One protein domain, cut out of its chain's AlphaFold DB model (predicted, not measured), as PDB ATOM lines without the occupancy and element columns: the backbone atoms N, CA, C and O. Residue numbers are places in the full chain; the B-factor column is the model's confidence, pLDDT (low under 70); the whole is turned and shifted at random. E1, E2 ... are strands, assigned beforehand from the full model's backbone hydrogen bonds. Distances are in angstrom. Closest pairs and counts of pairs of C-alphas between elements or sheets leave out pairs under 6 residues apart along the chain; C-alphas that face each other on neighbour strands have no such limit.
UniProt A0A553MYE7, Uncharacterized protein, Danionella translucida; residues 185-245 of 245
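What this domain is: This is residues 185 to 245 of the 245 residues of an uncharacterized protein of Danionella translucida (UniProt A0A553MYE7). Little regular structure is here: a small antiparallel sheet, E1 - E2 - E3, is a meander, each strand the antiparallel neighbour of the one before, and residues 238 to 243, including E4, stick out. The 61 printed residues have four named strands, E1 to E4, and no named helix; the class is all strand, with 18 residues in strands. The whole is loose, radius of gyration of the C-alphas 13.2 A, spanning 42 by 26 by 15 A.

Where its parts are: Find C-alpha 193 at (43.430, 7.303, -18.410); E1 runs to 197, 13.1 A. Next come E2, residues 216 to 220, 13.6 A; E3, 226 to 230, 12.3 A; and E4, 238 to 240, 5.7 A, ending at (67.942, -1.433, -36.657).

How they stand to each other: E1 and E2 form a hairpin at 164 degrees; look at N 194 and O 219, 2.8 A apart. E2 and E3 form another at 158 degrees, with N 218 and O 227 3.0 A apart. E4 pairs with no named strand.

The domain as a whole: The printed part has no cut. The E1 to E2 link, 18 residues, is long. Residues 222 to 223 and 241 to 245 have pLDDT under 70.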
ATOM      1  N   LEU A 185      52.030  -0.174 -16.365       94.44
ATOM      2  CA  LEU A 185      51.404   1.129 -16.545       94.44
ATOM      3  C   LEU A 185      52.397   2.020 -17.293       94.44
ATOM      4  O   LEU A 185      53.539   2.179 -16.855       94.44
ATOM      5  N   VAL A 186      51.978   2.534 -18.440       94.88
ATOM      6  CA  VAL A 186      52.744   3.506 -19.216       94.88
ATOM      7  C   VAL A 186      52.564   4.872 -18.569       94.88
ATOM      8  O   VAL A 186      51.455   5.240 -18.197       94.88
ATOM      9  N   ASP A 187      53.672   5.591 -18.413       90.38
ATOM     10  CA  ASP A 187      53.673   6.954 -17.891       90.38
ATOM     11  C   ASP A 187      53.046   7.889 -18.935       90.38
ATOM     12  O   ASP A 187      53.619   8.104 -20.007       90.38
ATOM     13  N   ASP A 188      51.844   8.381 -18.641       84.44
ATOM     14  CA  ASP A 188      51.092   9.324 -19.465       84.44
ATOM     15  C   ASP A 188      50.717  10.536 -18.596       84.44
ATOM     16  O   ASP A 188      50.264  10.353 -17.464       84.44
ATOM     17  N   PRO A 189      50.917  11.778 -19.073       82.94
ATOM     18  CA  PRO A 189      50.511  12.976 -18.341       82.94
ATOM     19  C   PRO A 189      48.989  13.127 -18.148       82.94
ATOM     20  O   PRO A 189      48.580  14.013 -17.395       82.94
ATOM     21  N   ASP A 190      48.145  12.348 -18.833       80.62
ATOM     22  CA  ASP A 190      46.695  12.350 -18.622       80.62
ATOM     23  C   ASP A 190      46.269  11.435 -17.463       80.62
ATOM     24  O   ASP A 190      46.024  10.240 -17.630       80.62
ATOM     25  N   ASP A 191      46.051  12.038 -16.292       80.00
ATOM     26  CA  ASP A 191      45.547  11.356 -15.090       80.00
ATOM     27  C   ASP A 191      44.127  10.755 -15.251       80.00
ATOM     28  O   ASP A 191      43.608  10.103 -14.339       80.00
ATOM     29  N   GLN A 192      43.438  10.995 -16.375       84.19
ATOM     30  CA  GLN A 192      42.103  10.440 -16.633       84.19
ATOM     31  C   GLN A 192      42.139   9.053 -17.278       84.19
ATOM     32  O   GLN A 192      41.095   8.382 -17.334       84.19
ATOM     33  N   THR A 193      43.299   8.598 -17.748       88.19
ATOM     34  CA  THR A 193      43.430   7.303 -18.410       88.19
ATOM     35  C   THR A 193      44.628   6.526 -17.908       88.19
ATOM     36  O   THR A 193      45.738   7.035 -17.886       88.19
ATOM     37  N   ASP A 194      44.415   5.245 -17.626       90.44
ATOM     38  CA  ASP A 194      45.515   4.310 -17.450       90.44
ATOM     39  C   ASP A 194      45.753   3.573 -18.770       90.44
ATOM     40  O   ASP A 194      44.847   2.921 -19.304       90.44
ATOM     41  N   PHE A 195      46.984   3.608 -19.271       93.62
ATOM     42  CA  PHE A 195      47.388   2.810 -20.424       93.62
ATOM     43  C   PHE A 195      48.314   1.677 -19.983       93.62
ATOM     44  O   PHE A 195      49.422   1.906 -19.503       93.62
ATOM     45  N   TYR A 196      47.855   0.435 -20.134       95.31
ATOM     46  CA  TYR A 196      48.617  -0.754 -19.764       95.31
ATOM     47  C   TYR A 196      49.166  -1.463 -20.989       95.31
ATOM     48  O   TYR A 196      48.445  -1.664 -21.965       95.31
ATOM     49  N   ILE A 197      50.404  -1.940 -20.887       97.31
ATOM     50  CA  ILE A 197      51.018  -2.820 -21.883       97.31
ATOM     51  C   ILE A 197      51.600  -4.084 -21.248       97.31
ATOM     52  O   ILE A 197      51.968  -4.113 -20.074       97.31
ATOM     53  N   ASN A 198      51.738  -5.136 -22.041       97.69
ATOM     54  CA  ASN A 198      52.602  -6.271 -21.757       97.69
ATOM     55  C   ASN A 198      53.513  -6.525 -22.961       97.69
ATOM     56  O   ASN A 198      53.248  -6.065 -24.069       97.69
ATOM     57  N   ILE A 199      54.602  -7.249 -22.736       97.69
ATOM     58  CA  ILE A 199      55.615  -7.510 -23.756       97.69
ATOM     59  C   ILE A 199      55.348  -8.885 -24.370       97.69
ATOM     60  O   ILE A 199      55.198  -9.859 -23.637       97.69
ATOM     61  N   CYS A 200      55.246  -8.955 -25.703       97.75
ATOM     62  CA  CYS A 200      55.079 -10.176 -26.514       97.75
ATOM     63  C   CYS A 200      53.893 -11.105 -26.176       97.75
ATOM     64  O   CYS A 200      53.718 -12.137 -26.820       97.75
ATOM     65  N   ARG A 201      53.049 -10.782 -25.193       97.75
ATOM     66  CA  ARG A 201      51.884 -11.590 -24.811       97.75
ATOM     67  C   ARG A 201      50.728 -10.724 -24.344       97.75
ATOM     68  O   ARG A 201      50.911  -9.563 -24.001       97.75
ATOM     69  N   SER A 202      49.542 -11.316 -24.282       97.62
ATOM     70  CA  SER A 202      48.361 -10.671 -23.709       97.62
ATOM     71  C   SER A 202      48.558 -10.325 -22.223       97.62
ATOM     72  O   SER A 202      49.242 -11.038 -21.480       97.62
ATOM     73  N   LEU A 203      47.910  -9.257 -21.765       96.56
ATOM     74  CA  LEU A 203      47.784  -8.894 -20.355       96.56
ATOM     75  C   LEU A 203      47.123 -10.029 -19.560       96.56
ATOM     76  O   LEU A 203      46.299 -10.781 -20.080       96.56
ATOM     77  N   ASN A 204      47.479 -10.139 -18.279       92.88
ATOM     78  CA  ASN A 204      46.857 -11.081 -17.348       92.88
ATOM     79  C   ASN A 204      46.505 -10.365 -16.038       92.88
ATOM     80  O   ASN A 204      47.117 -10.591 -14.989       92.88
ATOM     81  N   ARG A 205      45.546  -9.437 -16.121       86.38
ATOM     82  CA  ARG A 205      45.020  -8.692 -14.973       86.38
ATOM     83  C   ARG A 205      43.687  -9.274 -14.521       86.38
ATOM     84  O   ARG A 205      42.654  -9.021 -15.138       86.38
ATOM     85  N   ALA A 206      43.698  -9.979 -13.395       82.38
ATOM     86  CA  ALA A 206      42.460 -10.379 -12.735       82.38
ATOM     87  C   ALA A 206      41.649  -9.135 -12.325       82.38
ATOM     88  O   ALA A 206      42.185  -8.224 -11.696       82.38
ATOM     89  N   GLY A 207      40.363  -9.100 -12.680       78.88
ATOM     90  CA  GLY A 207      39.471  -7.981 -12.352       78.88
ATOM     91  C   GLY A 207      39.646  -6.731 -13.223       78.88
ATOM     92  O   GLY A 207      39.023  -5.714 -12.934       78.88
ATOM     93  N   SER A 208      40.463  -6.796 -14.278       81.69
ATOM     94  CA  SER A 208      40.509  -5.746 -15.296       81.69
ATOM     95  C   SER A 208      39.301  -5.827 -16.226       81.69
ATOM     96  O   SER A 208      38.793  -6.910 -16.497       81.69
ATOM     97  N   SER A 209      38.869  -4.679 -16.743       87.44
ATOM     98  CA  SER A 209      37.843  -4.584 -17.783       87.44
ATOM     99  C   SER A 209      38.408  -4.735 -19.206       87.44
ATOM    100  O   SER A 209      37.639  -4.752 -20.168       87.44
ATOM    101  N   CYS A 210      39.736  -4.824 -19.359       91.81
ATOM    102  CA  CYS A 210      40.388  -4.971 -20.662       91.81
ATOM    103  C   CYS A 210      39.853  -6.191 -21.429       91.81
ATOM    104  O   CYS A 210      39.767  -7.266 -20.833       91.81
ATOM    105  N   PRO A 211      39.553  -6.062 -22.735       93.75
ATOM    106  CA  PRO A 211      39.147  -7.204 -23.546       93.75
ATOM    107  C   PRO A 211      40.199  -8.324 -23.549       93.75
ATOM    108  O   PRO A 211      41.406  -8.056 -23.557       93.75
ATOM    109  N   ASP A 212      39.747  -9.577 -23.579       93.38
ATOM    110  CA  ASP A 212      40.635 -10.741 -23.600       93.38
ATOM    111  C   ASP A 212      41.569 -10.719 -24.819       93.38
ATOM    112  O   ASP A 212      41.176 -10.375 -25.933       93.38
ATOM    113  N   GLY A 213      42.832 -11.090 -24.600       94.88
ATOM    114  CA  GLY A 213      43.860 -11.089 -25.644       94.88
ATOM    115  C   GLY A 213      44.595  -9.760 -25.834       94.88
ATOM    116  O   GLY A 213      45.671  -9.775 -26.437       94.88
ATOM    117  N   SER A 214      44.099  -8.655 -25.265       96.81
ATOM    118  CA  SER A 214      44.773  -7.346 -25.310       96.81
ATOM    119  C   SER A 214      46.179  -7.445 -24.716       96.81
ATOM    120  O   SER A 214      46.342  -7.847 -23.565       96.81
ATOM    121  N   ALA A 215      47.202  -7.064 -25.474       97.44
ATOM    122  CA  ALA A 215      48.542  -6.788 -24.954       97.44
ATOM    123  C   ALA A 215      48.713  -5.310 -24.601       97.44
ATOM    124  O   ALA A 215      49.491  -5.005 -23.706       97.44
ATOM    125  N   ALA A 216      47.965  -4.421 -25.255       97.06
ATOM    126  CA  ALA A 216      47.853  -3.009 -24.925       97.06
ATOM    127  C   ALA A 216      46.386  -2.665 -24.638       97.06
ATOM    128  O   ALA A 216      45.498  -3.051 -25.395       97.06
ATOM    129  N   CYS A 217      46.118  -1.951 -23.550       95.81
ATOM    130  CA  CYS A 217      44.760  -1.643 -23.116       95.81
ATOM    131  C   CYS A 217      44.667  -0.242 -22.519       95.81
ATOM    132  O   CYS A 217      45.464   0.126 -21.657       95.81
ATOM    133  N   LEU A 218      43.651   0.506 -22.944       93.75
ATOM    134  CA  LEU A 218      43.315   1.815 -22.393       93.75
ATOM    135  C   LEU A 218      42.135   1.677 -21.430       93.75
ATOM    136  O   LEU A 218      41.074   1.182 -21.817       93.75
ATOM    137  N   ILE A 219      42.301   2.136 -20.193       90.19
ATOM    138  CA  ILE A 219      41.269   2.134 -19.156       90.19
ATOM    139  C   ILE A 219      40.955   3.584 -18.791       90.19
ATOM    140  O   ILE A 219      41.809   4.308 -18.293       90.19
ATOM    141  N   GLN A 220      39.718   4.018 -19.013       87.50
ATOM    142  CA  GLN A 220      39.261   5.333 -18.556       87.50
ATOM    143  C   GLN A 220      38.831   5.266 -17.083       87.50
ATOM    144  O   GLN A 220      38.167   4.312 -16.671       87.50
ATOM    145  N   THR A 221      39.177   6.278 -16.279       75.88
ATOM    146  CA  THR A 221      38.876   6.272 -14.834       75.88
ATOM    147  C   THR A 221      37.376   6.156 -14.524       75.88
ATOM    148  O   THR A 221      36.521   6.709 -15.217       75.88
ATOM    149  N   ALA A 222      37.092   5.451 -13.419       60.62
ATOM    150  CA  ALA A 222      35.823   5.371 -12.686       60.62
ATOM    151  C   ALA A 222      34.548   5.167 -13.538       60.62
ATOM    152  O   ALA A 222      33.792   6.100 -13.807       60.62
ATOM    153  N   GLY A 223      34.253   3.905 -13.878       62.91
ATOM    154  CA  GLY A 223      32.960   3.485 -14.447       62.91
ATOM    155  C   GLY A 223      32.821   3.652 -15.964       62.91
ATOM    156  O   GLY A 223      31.729   3.469 -16.502       62.91
ATOM    157  N   LYS A 224      33.912   3.991 -16.652       70.00
ATOM    158  CA  LYS A 224      33.991   4.131 -18.109       70.00
ATOM    159  C   LYS A 224      34.531   2.852 -18.774       70.00
ATOM    160  O   LYS A 224      35.146   2.028 -18.096       70.00
ATOM    161  N   PRO A 225      34.266   2.649 -20.078       85.00
ATOM    162  CA  PRO A 225      34.732   1.471 -20.804       85.00
ATOM    163  C   PRO A 225      36.260   1.433 -20.916       85.00
ATOM    164  O   PRO A 225      36.935   2.461 -20.909       85.00
ATOM    165  N   SER A 226      36.788   0.225 -21.075       91.62
ATOM    166  CA  SER A 226      38.168  -0.021 -21.486       91.62
ATOM    167  C   SER A 226      38.214  -0.581 -22.896       91.62
ATOM    168  O   SER A 226      37.281  -1.253 -23.343       91.62
ATOM    169  N   PHE A 227      39.324  -0.329 -23.576       94.00
ATOM    170  CA  PHE A 227      39.485  -0.619 -24.992       94.00
ATOM    171  C   PHE A 227      40.739  -1.455 -25.227       94.00
ATOM    172  O   PHE A 227      41.785  -1.192 -24.631       94.00
ATOM    173  N   ASP A 228      40.621  -2.446 -26.110       95.88
ATOM    174  CA  ASP A 228      41.770  -3.133 -26.695       95.88
ATOM    175  C   ASP A 228      42.458  -2.173 -27.666       95.88
ATOM    176  O   ASP A 228      41.834  -1.665 -28.600       95.88
ATOM    177  N   MET A 229      43.734  -1.909 -27.413       96.50
ATOM    178  CA  MET A 229      44.565  -1.011 -28.213       96.50
ATOM    179  C   MET A 229      45.637  -1.777 -28.993       96.50
ATOM    180  O   MET A 229      46.426  -1.168 -29.714       96.50
ATOM    181  N   GLY A 230      45.683  -3.103 -28.861       96.81
ATOM    182  CA  GLY A 230      46.621  -3.951 -29.575       96.81
ATOM    183  C   GLY A 230      46.723  -5.346 -28.974       96.81
ATOM    184  O   GLY A 230      46.861  -5.518 -27.761       96.81
ATOM    185  N   GLN A 231      46.761  -6.347 -29.848       97.38
ATOM    186  CA  GLN A 231      47.029  -7.741 -29.498       97.38
ATOM    187  C   GLN A 231      48.384  -8.183 -30.065       97.38
ATOM    188  O   GLN A 231      48.820  -7.639 -31.082       97.38
ATOM    189  N   PRO A 232      49.049  -9.196 -29.479       95.88
ATOM    190  CA  PRO A 232      50.251  -9.771 -30.077       95.88
ATOM    191  C   PRO A 232      49.908 -10.376 -31.441       95.88
ATOM    192  O   PRO A 232      48.928 -11.116 -31.553       95.88
ATOM    193  N   VAL A 233      50.692 -10.108 -32.484       92.56
ATOM    194  CA  VAL A 233      50.454 -10.683 -33.824       92.56
ATOM    195  C   VAL A 233      51.718 -11.306 -34.387       92.56
ATOM    196  O   VAL A 233      51.716 -12.503 -34.668       92.56
ATOM    197  N   HIS A 234      52.772 -10.509 -34.522       91.00
ATOM    198  CA  HIS A 234      54.050 -10.919 -35.091       91.00
ATOM    199  C   HIS A 234      55.088 -11.109 -33.988       91.00
ATOM    200  O   HIS A 234      54.946 -10.541 -32.908       91.00
ATOM    201  N   GLN A 235      56.089 -11.949 -34.254       93.12
ATOM    202  CA  GLN A 235      57.249 -12.103 -33.377       93.12
ATOM    203  C   GLN A 235      58.074 -10.816 -33.319       93.12
ATOM    204  O   GLN A 235      57.950  -9.976 -34.206       93.12
ATOM    205  N   LEU A 236      58.938 -10.707 -32.308       93.06
ATOM    206  CA  LEU A 236      59.889  -9.605 -32.197       93.06
ATOM    207  C   LEU A 236      60.780  -9.523 -33.448       93.06
ATOM    208  O   LEU A 236      61.392 -10.519 -33.849       93.06
ATOM    209  N   GLU A 237      60.892  -8.334 -34.030       87.50
ATOM    210  CA  GLU A 237      61.720  -8.066 -35.209       87.50
ATOM    211  C   GLU A 237      62.779  -6.996 -34.921       87.50
ATOM    212  O   GLU A 237      62.536  -6.012 -34.222       87.50
ATOM    213  N   LEU A 238      63.979  -7.173 -35.485       82.19
ATOM    214  CA  LEU A 238      65.048  -6.174 -35.437       82.19
ATOM    215  C   LEU A 238      64.854  -5.166 -36.578       82.19
ATOM    216  O   LEU A 238      64.984  -5.515 -37.749       82.19
ATOM    217  N   VAL A 239      64.583  -3.905 -36.243       74.94
ATOM    218  CA  VAL A 239      64.390  -2.818 -37.222       74.94
ATOM    219  C   VAL A 239      65.716  -2.120 -37.543       74.94
ATOM    220  O   VAL A 239      65.961  -1.693 -38.669       74.94
ATOM    221  N   SER A 240      66.581  -1.978 -36.541       70.44
ATOM    222  CA  SER A 240      67.942  -1.433 -36.657       70.44
ATOM    223  C   SER A 240      68.768  -1.897 -35.457       70.44
ATOM    224  O   SER A 240      68.169  -2.410 -34.516       70.44
ATOM    225  N   ASN A 241      70.090  -1.676 -35.458       60.41
ATOM    226  CA  ASN A 241      71.029  -2.195 -34.445       60.41
ATOM    227  C   ASN A 241      70.573  -2.059 -32.973       60.41
ATOM    228  O   ASN A 241      70.958  -2.904 -32.177       60.41
ATOM    229  N   ASP A 242      69.714  -1.081 -32.637       62.34
ATOM    230  CA  ASP A 242      69.170  -0.877 -31.281       62.34
ATOM    231  C   ASP A 242      67.635  -0.663 -31.222       62.34
ATOM    232  O   ASP A 242      67.121  -0.115 -30.242       62.34
ATOM    233  N   LYS A 243      66.869  -1.016 -32.268       65.94
ATOM    234  CA  LYS A 243      65.396  -0.855 -32.274       65.94
ATOM    235  C   LYS A 243      64.682  -2.144 -32.645       65.94
ATOM    236  O   LYS A 243      64.993  -2.741 -33.675       65.94
ATOM    237  N   TYR A 244      63.671  -2.480 -31.850       68.06
ATOM    238  CA  TYR A 244      62.873  -3.697 -31.964       68.06
ATOM    239  C   TYR A 244      61.380  -3.341 -32.024       68.06
ATOM    240  O   TYR A 244      60.979  -2.352 -31.400       68.06
ATOM    241  N   TYR A 245      60.583  -4.115 -32.762       53.50
ATOM    242  CA  TYR A 245      59.114  -4.029 -32.807       53.50
ATOM    243  C   TYR A 245      58.499  -5.388 -32.485       53.50
ATOM    244  O   TYR A 245      59.070  -6.398 -32.958       53.50
TER     245      TYR A 245